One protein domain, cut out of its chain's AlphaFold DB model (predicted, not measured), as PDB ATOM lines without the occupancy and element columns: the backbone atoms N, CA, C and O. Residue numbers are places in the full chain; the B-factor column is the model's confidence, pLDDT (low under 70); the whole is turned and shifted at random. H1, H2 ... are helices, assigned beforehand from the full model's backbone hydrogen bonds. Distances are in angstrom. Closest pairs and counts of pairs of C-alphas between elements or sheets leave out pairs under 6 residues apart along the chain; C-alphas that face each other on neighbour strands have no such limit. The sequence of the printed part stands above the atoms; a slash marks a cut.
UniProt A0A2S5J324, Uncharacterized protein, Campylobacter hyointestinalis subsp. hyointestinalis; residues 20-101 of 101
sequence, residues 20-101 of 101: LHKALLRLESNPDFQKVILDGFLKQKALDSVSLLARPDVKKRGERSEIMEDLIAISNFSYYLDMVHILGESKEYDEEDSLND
ATOM      1  N   LEU A  20      -0.234 -22.816 -66.103       96.25
ATOM      2  CA  LEU A  20      -0.556 -21.561 -66.773       96.25
ATOM      3  C   LEU A  20      -0.859 -20.445 -65.766       96.25
ATOM      4  O   LEU A  20      -0.342 -19.338 -65.910       96.25
ATOM      5  N   HIS A  21      -1.612 -20.747 -64.711       97.56
ATOM      6  CA  HIS A  21      -1.885 -19.820 -63.618       97.56
ATOM      7  C   HIS A  21      -0.615 -19.418 -62.869       97.56
ATOM      8  O   HIS A  21      -0.321 -18.231 -62.736       97.56
ATOM      9  N   LYS A  22       0.233 -20.385 -62.496       97.25
ATOM     10  CA  LYS A  22       1.542 -20.104 -61.884       97.25
ATOM     11  C   LYS A  22       2.426 -19.247 -62.786       97.25
ATOM     12  O   LYS A  22       3.202 -18.427 -62.294       97.25
ATOM     13  N   ALA A  23       2.368 -19.443 -64.104       98.19
ATOM     14  CA  ALA A  23       3.084 -18.598 -65.053       98.19
ATOM     15  C   ALA A  23       2.529 -17.169 -65.074       98.19
ATOM     16  O   ALA A  23       3.323 -16.227 -65.047       98.19
ATOM     17  N   LEU A  24       1.205 -17.011 -65.061       98.19
ATOM     18  CA  LEU A  24       0.558 -15.705 -65.002       98.19
ATOM     19  C   LEU A  24       0.909 -14.962 -63.707       98.19
ATOM     20  O   LEU A  24       1.397 -13.843 -63.793       98.19
ATOM     21  N   LEU A  25       0.854 -15.608 -62.538       98.31
ATOM     22  CA  LEU A  25       1.278 -15.007 -61.262       98.31
ATOM     23  C   LEU A  25       2.733 -14.490 -61.294       98.31
ATOM     24  O   LEU A  25       3.062 -13.430 -60.749       98.31
ATOM     25  N   ARG A  26       3.640 -15.216 -61.963       98.44
ATOM     26  CA  ARG A  26       5.028 -14.754 -62.160       98.44
ATOM     27  C   ARG A  26       5.120 -13.550 -63.097       98.44
ATOM     28  O   ARG A  26       5.970 -12.690 -62.884       98.44
ATOM     29  N   LEU A  27       4.288 -13.490 -64.135       98.38
ATOM     30  CA  LEU A  27       4.219 -12.326 -65.018       98.38
ATOM     31  C   LEU A  27       3.647 -11.121 -64.273       98.38
ATOM     32  O   LEU A  27       4.220 -10.043 -64.330       98.38
ATOM     33  N   GLU A  28       2.577 -11.296 -63.513       98.31
ATOM     34  CA  GLU A  28       1.927 -10.209 -62.781       98.31
ATOM     35  C   GLU A  28       2.783  -9.641 -61.654       98.31
ATOM     36  O   GLU A  28       2.649  -8.470 -61.319       98.31
ATOM     37  N   SER A  29       3.708 -10.425 -61.102       98.19
ATOM     38  CA  SER A  29       4.717  -9.932 -60.156       98.19
ATOM     39  C   SER A  29       5.916  -9.251 -60.831       98.19
ATOM     40  O   SER A  29       6.722  -8.617 -60.147       98.19
ATOM     41  N   ASN A  30       6.048  -9.333 -62.160       98.56
ATOM     42  CA  ASN A  30       7.111  -8.673 -62.909       98.56
ATOM     43  C   ASN A  30       6.773  -7.181 -63.157       98.56
ATOM     44  O   ASN A  30       5.775  -6.883 -63.819       98.56
ATOM     45  N   PRO A  31       7.619  -6.225 -62.719       98.62
ATOM     46  CA  PRO A  31       7.343  -4.793 -62.881       98.62
ATOM     47  C   PRO A  31       7.241  -4.313 -64.336       98.62
ATOM     48  O   PRO A  31       6.489  -3.382 -64.624       98.62
ATOM     49  N   ASP A  32       7.976  -4.926 -65.266       98.69
ATOM     50  CA  ASP A  32       7.918  -4.554 -66.682       98.69
ATOM     51  C   ASP A  32       6.605  -5.023 -67.316       98.69
ATOM     52  O   ASP A  32       5.999  -4.288 -68.099       98.69
ATOM     53  N   PHE A  33       6.121  -6.209 -66.936       98.62
ATOM     54  CA  PHE A  33       4.809  -6.697 -67.359       98.62
ATOM     55  C   PHE A  33       3.682  -5.828 -66.793       98.62
ATOM     56  O   PHE A  33       2.804  -5.409 -67.550       98.62
ATOM     57  N   GLN A  34       3.750  -5.473 -65.504       98.69
ATOM     58  CA  GLN A  34       2.818  -4.521 -64.897       98.69
ATOM     59  C   GLN A  34       2.797  -3.204 -65.680       98.69
ATOM     60  O   GLN A  34       1.741  -2.765 -66.125       98.69
ATOM     61  N   LYS A  35       3.968  -2.618 -65.944       98.75
ATOM     62  CA  LYS A  35       4.080  -1.330 -66.634       98.75
ATOM     63  C   LYS A  35       3.568  -1.365 -68.073       98.75
ATOM     64  O   LYS A  35       2.867  -0.447 -68.497       98.75
ATOM     65  N   VAL A  36       3.966  -2.367 -68.856       98.56
ATOM     66  CA  VAL A  36       3.697  -2.400 -70.302       98.56
ATOM     67  C   VAL A  36       2.308  -2.955 -70.596       98.56
ATOM     68  O   VAL A  36       1.589  -2.398 -71.427       98.56
ATOM     69  N   ILE A  37       1.924  -4.035 -69.920       98.50
ATOM     70  CA  ILE A  37       0.705  -4.776 -70.234       98.50
ATOM     71  C   ILE A  37      -0.447  -4.342 -69.337       98.50
ATOM     72  O   ILE A  37      -1.462  -3.896 -69.865       98.50
ATOM     73  N   LEU A  38      -0.304  -4.417 -68.011       98.38
ATOM     74  CA  LEU A  38      -1.425  -4.140 -67.104       98.38
ATOM     75  C   LEU A  38      -1.773  -2.644 -67.073       98.38
ATOM     76  O   LEU A  38      -2.888  -2.243 -67.408       98.38
ATOM     77  N   ASP A  39      -0.799  -1.798 -66.745       98.50
ATOM     78  CA  ASP A  39      -0.989  -0.353 -66.645       98.50
ATOM     79  C   ASP A  39      -1.027   0.320 -68.020       98.50
ATOM     80  O   ASP A  39      -1.866   1.186 -68.270       98.50
ATOM     81  N   GLY A  40      -0.134  -0.074 -68.928       98.38
ATOM     82  CA  GLY A  40      -0.034   0.520 -70.258       98.38
ATOM     83  C   GLY A  40      -1.176   0.101 -71.180       98.38
ATOM     84  O   GLY A  40      -1.982   0.929 -71.609       98.38
ATOM     85  N   PHE A  41      -1.236  -1.186 -71.517       98.50
ATOM     86  CA  PHE A  41      -2.140  -1.689 -72.548       98.50
ATOM     87  C   PHE A  41      -3.576  -1.913 -72.049       98.50
ATOM     88  O   PHE A  41      -4.514  -1.418 -72.670       98.50
ATOM     89  N   LEU A  42      -3.768  -2.622 -70.934       98.31
ATOM     90  CA  LEU A  42      -5.109  -2.957 -70.442       98.31
ATOM     91  C   LEU A  42      -5.819  -1.752 -69.814       98.31
ATOM     92  O   LEU A  42      -7.027  -1.601 -69.982       98.31
ATOM     93  N   LYS A  43      -5.082  -0.869 -69.130       98.31
ATOM     94  CA  LYS A  43      -5.656   0.284 -68.422       98.31
ATOM     95  C   LYS A  43      -5.556   1.591 -69.207       98.31
ATOM     96  O   LYS A  43      -6.584   2.148 -69.594       98.31
ATOM     97  N   GLN A  44      -4.346   2.104 -69.436       98.50
ATOM     98  CA  GLN A  44      -4.174   3.444 -70.005       98.50
ATOM     99  C   GLN A  44      -4.664   3.513 -71.454       98.50
ATOM    100  O   GLN A  44      -5.471   4.383 -71.779       98.50
ATOM    101  N   LYS A  45      -4.259   2.567 -72.312       98.06
ATOM    102  CA  LYS A  45      -4.705   2.542 -73.712       98.06
ATOM    103  C   LYS A  45      -6.226   2.401 -73.824       98.06
ATOM    104  O   LYS A  45      -6.824   3.073 -74.658       98.06
ATOM    105  N   ALA A  46      -6.866   1.584 -72.983       98.25
ATOM    106  CA  ALA A  46      -8.326   1.465 -72.977       98.25
ATOM    107  C   ALA A  46      -9.008   2.806 -72.658       98.25
ATOM    108  O   ALA A  46      -9.915   3.232 -73.376       98.25
ATOM    109  N   LEU A  47      -8.539   3.507 -71.621       98.38
ATOM    110  CA  LEU A  47      -9.058   4.824 -71.244       98.38
ATOM    111  C   LEU A  47      -8.858   5.864 -72.357       98.38
ATOM    112  O   LEU A  47      -9.775   6.633 -72.674       98.38
ATOM    113  N   ASP A  48      -7.678   5.867 -72.974       98.19
ATOM    114  CA  ASP A  48      -7.355   6.757 -74.085       98.19
ATOM    115  C   ASP A  48      -8.272   6.477 -75.285       98.19
ATOM    116  O   ASP A  48      -8.872   7.403 -75.833       98.19
ATOM    117  N   SER A  49      -8.470   5.206 -75.643       97.94
ATOM    118  CA  SER A  49      -9.363   4.784 -76.727       97.94
ATOM    119  C   SER A  49     -10.821   5.178 -76.474       97.94
ATOM    120  O   SER A  49     -11.475   5.712 -77.371       97.94
ATOM    121  N   VAL A  50     -11.332   5.017 -75.249       97.69
ATOM    122  CA  VAL A  50     -12.676   5.508 -74.885       97.69
ATOM    123  C   VAL A  50     -12.769   7.025 -75.061       97.69
ATOM    124  O   VAL A  50     -13.751   7.534 -75.605       97.69
ATOM    125  N   SER A  51     -11.727   7.759 -74.670       97.81
ATOM    126  CA  SER A  51     -11.672   9.213 -74.848       97.81
ATOM    127  C   SER A  51     -11.651   9.611 -76.330       97.81
ATOM    128  O   SER A  51     -12.298  10.588 -76.720       97.81
ATOM    129  N   LEU A  52     -10.972   8.838 -77.188       97.38
ATOM    130  CA  LEU A  52     -10.962   9.055 -78.639       97.38
ATOM    131  C   LEU A  52     -12.358   8.912 -79.258       97.38
ATOM    132  O   LEU A  52     -12.704   9.700 -80.140       97.38
ATOM    133  N   LEU A  53     -13.193   7.986 -78.775       97.50
ATOM    134  CA  LEU A  53     -14.561   7.804 -79.286       97.50
ATOM    135  C   LEU A  53     -15.432   9.064 -79.151       97.50
ATOM    136  O   LEU A  53     -16.341   9.274 -79.963       97.50
ATOM    137  N   ALA A  54     -15.159   9.906 -78.150       97.00
ATOM    138  CA  ALA A  54     -15.892  11.147 -77.906       97.00
ATOM    139  C   ALA A  54     -15.442  12.308 -78.811       97.00
ATOM    140  O   ALA A  54     -16.142  13.319 -78.920       97.00
ATOM    141  N   ARG A  55     -14.288  12.191 -79.478       97.50
ATOM    142  CA  ARG A  55     -13.712  13.290 -80.254       97.50
ATOM    143  C   ARG A  55     -14.517  13.583 -81.533       97.50
ATOM    144  O   ARG A  55     -14.738  12.683 -82.351       97.50
ATOM    145  N   PRO A  56     -14.918  14.848 -81.787       97.00
ATOM    146  CA  PRO A  56     -15.687  15.198 -82.983       97.00
ATOM    147  C   PRO A  56     -14.963  14.912 -84.302       97.00
ATOM    148  O   PRO A  56     -15.618  14.582 -85.288       97.00
ATOM    149  N   ASP A  57     -13.634  15.044 -84.341       97.19
ATOM    150  CA  ASP A  57     -12.838  14.756 -85.536       97.19
ATOM    151  C   ASP A  57     -12.825  13.257 -85.859       97.19
ATOM    152  O   ASP A  57     -13.090  12.891 -87.001       97.19
ATOM    153  N   VAL A  58     -12.662  12.398 -84.850       96.94
ATOM    154  CA  VAL A  58     -12.768  10.932 -84.978       96.94
ATOM    155  C   VAL A  58     -14.153  10.532 -85.494       96.94
ATOM    156  O   VAL A  58     -14.282   9.746 -86.434       96.94
ATOM    157  N   LYS A  59     -15.218  11.133 -84.944       95.38
ATOM    158  CA  LYS A  59     -16.592  10.884 -85.405       95.38
ATOM    159  C   LYS A  59     -16.786  11.263 -86.874       95.38
ATOM    160  O   LYS A  59     -17.436  10.519 -87.602       95.38
ATOM    161  N   LYS A  60     -16.253  12.412 -87.298       96.88
ATOM    162  CA  LYS A  60     -16.367  12.895 -88.683       96.88
ATOM    163  C   LYS A  60     -15.568  12.043 -89.670       96.88
ATOM    164  O   LYS A  60     -16.025  11.882 -90.795       96.88
ATOM    165  N   ARG A  61     -14.417  11.502 -89.256       96.75
ATOM    166  CA  ARG A  61     -13.595  10.599 -90.080       96.75
ATOM    167  C   ARG A  61     -14.148   9.172 -90.166       96.75
ATOM    168  O   ARG A  61     -13.754   8.436 -91.056       96.75
ATOM    169  N   GLY A  62     -15.087   8.797 -89.294       95.81
ATOM    170  CA  GLY A  62     -15.713   7.469 -89.312       95.81
ATOM    171  C   GLY A  62     -14.907   6.374 -88.601       95.81
ATOM    172  O   GLY A  62     -15.285   5.214 -88.661       95.81
ATOM    173  N   GLU A  63     -13.859   6.735 -87.859       97.12
ATOM    174  CA  GLU A  63     -12.878   5.810 -87.256       97.12
ATOM    175  C   GLU A  63     -13.365   5.126 -85.962       97.12
ATOM    176  O   GLU A  63     -12.647   4.347 -85.342       97.12
ATOM    177  N   ARG A  64     -14.596   5.408 -85.511       96.94
ATOM    178  CA  ARG A  64     -15.103   4.873 -84.233       96.94
ATOM    179  C   ARG A  64     -15.182   3.350 -84.220       96.94
ATOM    180  O   ARG A  64     -14.973   2.770 -83.164       96.94
ATOM    181  N   SER A  65     -15.478   2.725 -85.359       97.69
ATOM    182  CA  SER A  65     -15.569   1.267 -85.448       97.69
ATOM    183  C   SER A  65     -14.221   0.604 -85.175       97.69
ATOM    184  O   SER A  65     -14.160  -0.326 -84.387       97.69
ATOM    185  N   GLU A  66     -13.131   1.130 -85.740       97.62
ATOM    186  CA  GLU A  66     -11.779   0.595 -85.513       97.62
ATOM    187  C   GLU A  66     -11.360   0.733 -84.044       97.62
ATOM    188  O   GLU A  66     -10.860  -0.210 -83.442       97.62
ATOM    189  N   ILE A  67     -11.654   1.880 -83.424       98.19
ATOM    190  CA  ILE A  67     -11.372   2.101 -81.998       98.19
ATOM    191  C   ILE A  67     -12.205   1.156 -81.111       98.19
ATOM    192  O   ILE A  67     -11.734   0.714 -80.065       98.19
ATOM    193  N   MET A  68     -13.443   0.842 -81.509       98.31
ATOM    194  CA  MET A  68     -14.279  -0.131 -80.800       98.31
ATOM    195  C   MET A  68     -13.711  -1.551 -80.896       98.31
ATOM    196  O   MET A  68     -13.692  -2.238 -79.879       98.31
ATOM    197  N   GLU A  69     -13.208  -1.973 -82.057       98.31
ATOM    198  CA  GLU A  69     -12.544  -3.278 -82.210       98.31
ATOM    199  C   GLU A  69     -11.295  -3.385 -81.324       98.31
ATOM    200  O   GLU A  69     -11.107  -4.387 -80.632       98.31
ATOM    201  N   ASP A  70     -10.491  -2.320 -81.244       97.81
ATOM    202  CA  ASP A  70      -9.341  -2.253 -80.335       97.81
ATOM    203  C   ASP A  70      -9.760  -2.428 -78.863       97.81
ATOM    204  O   ASP A  70      -9.117  -3.157 -78.105       97.81
ATOM    205  N   LEU A  71     -10.852  -1.781 -78.445       98.56
ATOM    206  CA  LEU A  71     -11.391  -1.908 -77.087       98.56
ATOM    207  C   LEU A  71     -11.924  -3.318 -76.806       98.56
ATOM    208  O   LEU A  71     -11.702  -3.846 -75.715       98.56
ATOM    209  N   ILE A  72     -12.587  -3.944 -77.780       98.50
ATOM    210  CA  ILE A  72     -13.056  -5.332 -77.679       98.50
ATOM    211  C   ILE A  72     -11.863  -6.277 -77.531       98.50
ATOM    212  O   ILE A  72     -11.880  -7.154 -76.668       98.50
ATOM    213  N   ALA A  73     -10.799  -6.079 -78.311       98.31
ATOM    214  CA  ALA A  73      -9.584  -6.880 -78.215       98.31
ATOM    215  C   ALA A  73      -8.919  -6.756 -76.834       98.31
ATOM    216  O   ALA A  73      -8.547  -7.772 -76.243       98.31
ATOM    217  N   ILE A  74      -8.827  -5.537 -76.288       98.44
ATOM    218  CA  ILE A  74      -8.327  -5.306 -74.924       98.44
ATOM    219  C   ILE A  74      -9.199  -6.043 -73.897       98.44
ATOM    220  O   ILE A  74      -8.670  -6.766 -73.051       98.44
ATOM    221  N   SER A  75     -10.526  -5.917 -73.996       98.31
ATOM    222  CA  SER A  75     -11.464  -6.581 -73.083       98.31
ATOM    223  C   SER A  75     -11.358  -8.105 -73.150       98.31
ATOM    224  O   SER A  75     -11.374  -8.763 -72.115       98.31
ATOM    225  N   ASN A  76     -11.224  -8.672 -74.351       98.69
ATOM    226  CA  ASN A  76     -11.068 -10.112 -74.541       98.69
ATOM    227  C   ASN A  76      -9.755 -10.620 -73.946       98.69
ATOM    228  O   ASN A  76      -9.728 -11.696 -73.355       98.69
ATOM    229  N   PHE A  77      -8.671  -9.853 -74.082       98.50
ATOM    230  CA  PHE A  77      -7.398 -10.233 -73.483       98.50
ATOM    231  C   PHE A  77      -7.451 -10.172 -71.953       98.50
ATOM    232  O   PHE A  77      -7.015 -11.122 -71.311       98.50
ATOM    233  N   SER A  78      -8.052  -9.127 -71.374       98.31
ATOM    234  CA  SER A  78      -8.289  -9.057 -69.923       98.31
ATOM    235  C   SER A  78      -9.096 -10.261 -69.438       98.31
ATOM    236  O   SER A  78      -8.669 -10.955 -68.523       98.31
ATOM    237  N   TYR A  79     -10.204 -10.568 -70.118       98.25
ATOM    238  CA  TYR A  79     -11.045 -11.716 -69.786       98.25
ATOM    239  C   TYR A  79     -10.280 -13.045 -69.846       98.25
ATOM    240  O   TYR A  79     -10.489 -13.924 -69.015       98.25
ATOM    241  N   TYR A  80      -9.379 -13.207 -70.817       98.25
ATOM    242  CA  TYR A  80      -8.530 -14.392 -70.894       98.25
ATOM    243  C   TYR A  80      -7.614 -14.529 -69.669       98.25
ATOM    244  O   TYR A  80      -7.502 -15.630 -69.136       98.25
ATOM    245  N   LEU A  81      -6.991 -13.439 -69.203       98.31
ATOM    246  CA  LEU A  81      -6.163 -13.472 -67.991       98.31
ATOM    247  C   LEU A  81      -7.002 -13.855 -66.763       98.31
ATOM    248  O   LEU A  81      -6.634 -14.777 -66.039       98.31
ATOM    249  N   ASP A  82      -8.178 -13.245 -66.597       97.94
ATOM    250  CA  ASP A  82      -9.103 -13.564 -65.502       97.94
ATOM    251  C   ASP A  82      -9.541 -15.039 -65.535       97.94
ATOM    252  O   ASP A  82      -9.581 -15.721 -64.511       97.94
ATOM    253  N   MET A  83      -9.834 -15.567 -66.727       97.62
ATOM    254  CA  MET A  83     -10.189 -16.974 -66.913       97.62
ATOM    255  C   MET A  83      -9.043 -17.904 -66.494       97.62
ATOM    256  O   MET A  83      -9.295 -18.940 -65.879       97.62
ATOM    257  N   VAL A  84      -7.791 -17.549 -66.801       97.44
ATOM    258  CA  VAL A  84      -6.618 -18.315 -66.359       97.44
ATOM    259  C   VAL A  84      -6.524 -18.345 -64.831       97.44
ATOM    260  O   VAL A  84      -6.236 -19.408 -64.287       97.44
ATOM    261  N   HIS A  85      -6.817 -17.239 -64.137       97.81
ATOM    262  CA  HIS A  85      -6.902 -17.231 -62.671       97.81
ATOM    263  C   HIS A  85      -7.983 -18.167 -62.150       97.81
ATOM    264  O   HIS A  85      -7.682 -19.083 -61.394       97.81
ATOM    265  N   ILE A  86      -9.220 -17.983 -62.611       95.19
ATOM    266  CA  ILE A  86     -10.376 -18.750 -62.132       95.19
ATOM    267  C   ILE A  86     -10.165 -20.255 -62.330       95.19
ATOM    268  O   ILE A  86     -10.425 -21.047 -61.423       95.19
ATOM    269  N   LEU A  87      -9.702 -20.661 -63.516       93.88
ATOM    270  CA  LEU A  87      -9.470 -22.072 -63.814       93.88
ATOM    271  C   LEU A  87      -8.282 -22.620 -63.026       93.88
ATOM    272  O   LEU A  87      -8.387 -23.713 -62.484       93.88
ATOM    273  N   GLY A  88      -7.178 -21.877 -62.950       94.50
ATOM    274  CA  GLY A  88      -5.994 -22.287 -62.202       94.50
ATOM    275  C   GLY A  88      -6.274 -22.494 -60.722       94.50
ATOM    276  O   GLY A  88      -6.056 -23.590 -60.219       94.50
ATOM    277  N   GLU A  89      -6.827 -21.476 -60.058       92.81
ATOM    278  CA  GLU A  89      -7.176 -21.520 -58.636       92.81
ATOM    279  C   GLU A  89      -8.123 -22.686 -58.340       92.81
ATOM    280  O   GLU A  89      -7.849 -23.487 -57.452       92.81
ATOM    281  N   SER A  90      -9.194 -22.855 -59.128       91.69
ATOM    282  CA  SER A  90     -10.125 -23.977 -58.952       91.69
ATOM    283  C   SER A  90      -9.430 -25.337 -59.031       91.69
ATOM    284  O   SER A  90      -9.823 -26.248 -58.311       91.69
ATOM    285  N   LYS A  91      -8.425 -25.494 -59.903       90.25
ATOM    286  CA  LYS A  91      -7.682 -26.753 -60.039       90.25
ATOM    287  C   LYS A  91      -6.674 -26.982 -58.923       90.25
ATOM    288  O   LYS A  91      -6.472 -28.134 -58.559       90.25
ATOM    289  N   GLU A  92      -6.082 -25.924 -58.379       87.06
ATOM    290  CA  GLU A  92      -5.230 -26.025 -57.191       87.06
ATOM    291  C   GLU A  92      -6.045 -26.454 -55.963       87.06
ATOM    292  O   GLU A  92      -5.635 -27.384 -55.274       87.06
ATOM    293  N   TYR A  93      -7.236 -25.878 -55.749       85.75
ATOM    294  CA  TYR A  93      -8.143 -26.313 -54.675       85.75
ATOM    295  C   TYR A  93      -8.554 -27.787 -54.821       85.75
ATOM    296  O   TYR A  93      -8.454 -28.544 -53.858       85.75
ATOM    297  N   ASP A  94      -8.959 -28.211 -56.028       85.25
ATOM    298  CA  ASP A  94      -9.311 -29.613 -56.309       85.25
ATOM    299  C   ASP A  94      -8.138 -30.574 -55.988       85.25
ATOM    300  O   ASP A  94      -8.352 -31.693 -55.515       85.25
ATOM    301  N   GLU A  95      -6.893 -30.164 -56.267       81.94
ATOM    302  CA  GLU A  95      -5.689 -30.967 -56.014       81.94
ATOM    303  C   GLU A  95      -5.359 -31.045 -54.515       81.94
ATOM    304  O   GLU A  95      -5.097 -32.137 -54.007       81.94
ATOM    305  N   GLU A  96      -5.425 -29.924 -53.790       81.06
ATOM    306  CA  GLU A  96      -5.179 -29.877 -52.343       81.06
ATOM    307  C   GLU A  96      -6.192 -30.711 -51.548       81.06
ATOM    308  O   GLU A  96      -5.789 -31.474 -50.667       81.06
ATOM    309  N   ASP A  97      -7.483 -30.629 -51.880       79.94
ATOM    310  CA  ASP A  97      -8.523 -31.440 -51.235       79.94
ATOM    311  C   ASP A  97      -8.265 -32.942 -51.454       79.94
ATOM    312  O   ASP A  97      -8.346 -33.733 -50.517       79.94
ATOM    313  N   SER A  98      -7.840 -33.338 -52.660       77.62
ATOM    314  CA  SER A  98      -7.543 -34.742 -52.986       77.62
ATOM    315  C   SER A  98      -6.326 -35.334 -52.260       77.62
ATOM    316  O   SER A  98      -6.206 -36.555 -52.168       77.62
ATOM    317  N   LEU A  99      -5.410 -34.492 -51.766       72.69
ATOM    318  CA  LEU A  99      -4.226 -34.906 -51.003       72.69
ATOM    319  C   LEU A  99      -4.497 -35.020 -49.494       72.69
ATOM    320  O   LEU A  99      -3.675 -35.597 -48.776       72.69
ATOM    321  N   ASN A 100      -5.607 -34.448 -49.019       70.50
ATOM    322  CA  ASN A 100      -5.984 -34.404 -47.607       70.50
ATOM    323  C   ASN A 100      -7.028 -35.472 -47.207       70.50
ATOM    324  O   ASN A 100      -7.272 -35.632 -46.007       70.50
ATOM    325  N   ASP A 101      -7.592 -36.199 -48.179       55.47
ATOM    326  CA  ASP A 101      -8.509 -37.346 -48.020       55.47
ATOM    327  C   ASP A 101      -7.784 -38.711 -48.069       55.47
ATOM    328  O   ASP A 101      -8.201 -39.635 -47.326       55.47
TER     329      ASP A 101
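What this domain is: This is residues 20 to 101 of the 101 residues of an uncharacterized protein of Campylobacter hyointestinalis subsp. hyointestinalis (UniProt A0A2S5J324). The four helices outline a long, narrow triangle: H4 makes the one long side, H2 slants away from its first part, and short H1 folds back to meet H4 farther along. Tiny H3 turns the corner between H2 and H4, and residues 93 to 101 stick out beyond the triangle. The printed part has 82 residues, with named helices in the order H1, H2, H3, H4 and no named strand; its class is all helix. It is only just extended, close to loose, with a radius of gyration of the C-alphas of 18.1 A, and spans 65 by 24 by 14 A.

How they stand to each other: H1, residues 20 to 28, and H2, residues 31 to 53, only just touch, only at the corner by their link, with 3 pairs of C-alphas within 8 A; the closest C-alphas, of Leu 27 and Phe 33, are 6.1 A apart. Their lines are about perpendicular, at 82 degrees. H4, residues 64 to 100, touches H1 with residues 81 to 89 alone, at a steep tilt of 60 degrees, opposite ways; the closest C-alphas, of His 21 and Gly 88, are 5.0 A apart. H4 touches H2 with residues 64 to 78 alone, at a steep tilt of 39 degrees, opposite ways; the closest C-alphas, of Leu 53 and Arg 64, are 5.8 A apart. H3, residues 56 to 61, is close to H2 but not clearly touching, with the C-alphas of Leu 52 and Val 58 closest at 6.9 A. H1 and H3 are apart. Every O i to N i+4 pair is within hydrogen-bond range in H1, H3 and H4; in H2 13 of 19 are.

Where its parts are: H1 has 9 residues and begins at C-alpha 20 (-0.556, -21.561, -66.773). H2 measures 30.1 A from first to last C-alpha, H3 has 6 residues, and H4 measures 54.5 A, ending at C-alpha 100 (-5.984, -34.404, -47.607).

The domain as a whole: The C-alphas farthest apart, of Lys 60 and Asp 101, are 65.1 A apart. The printed part has no cut, and its three links are tight. Its mean pLDDT is 95.1, with residue 101 under 70.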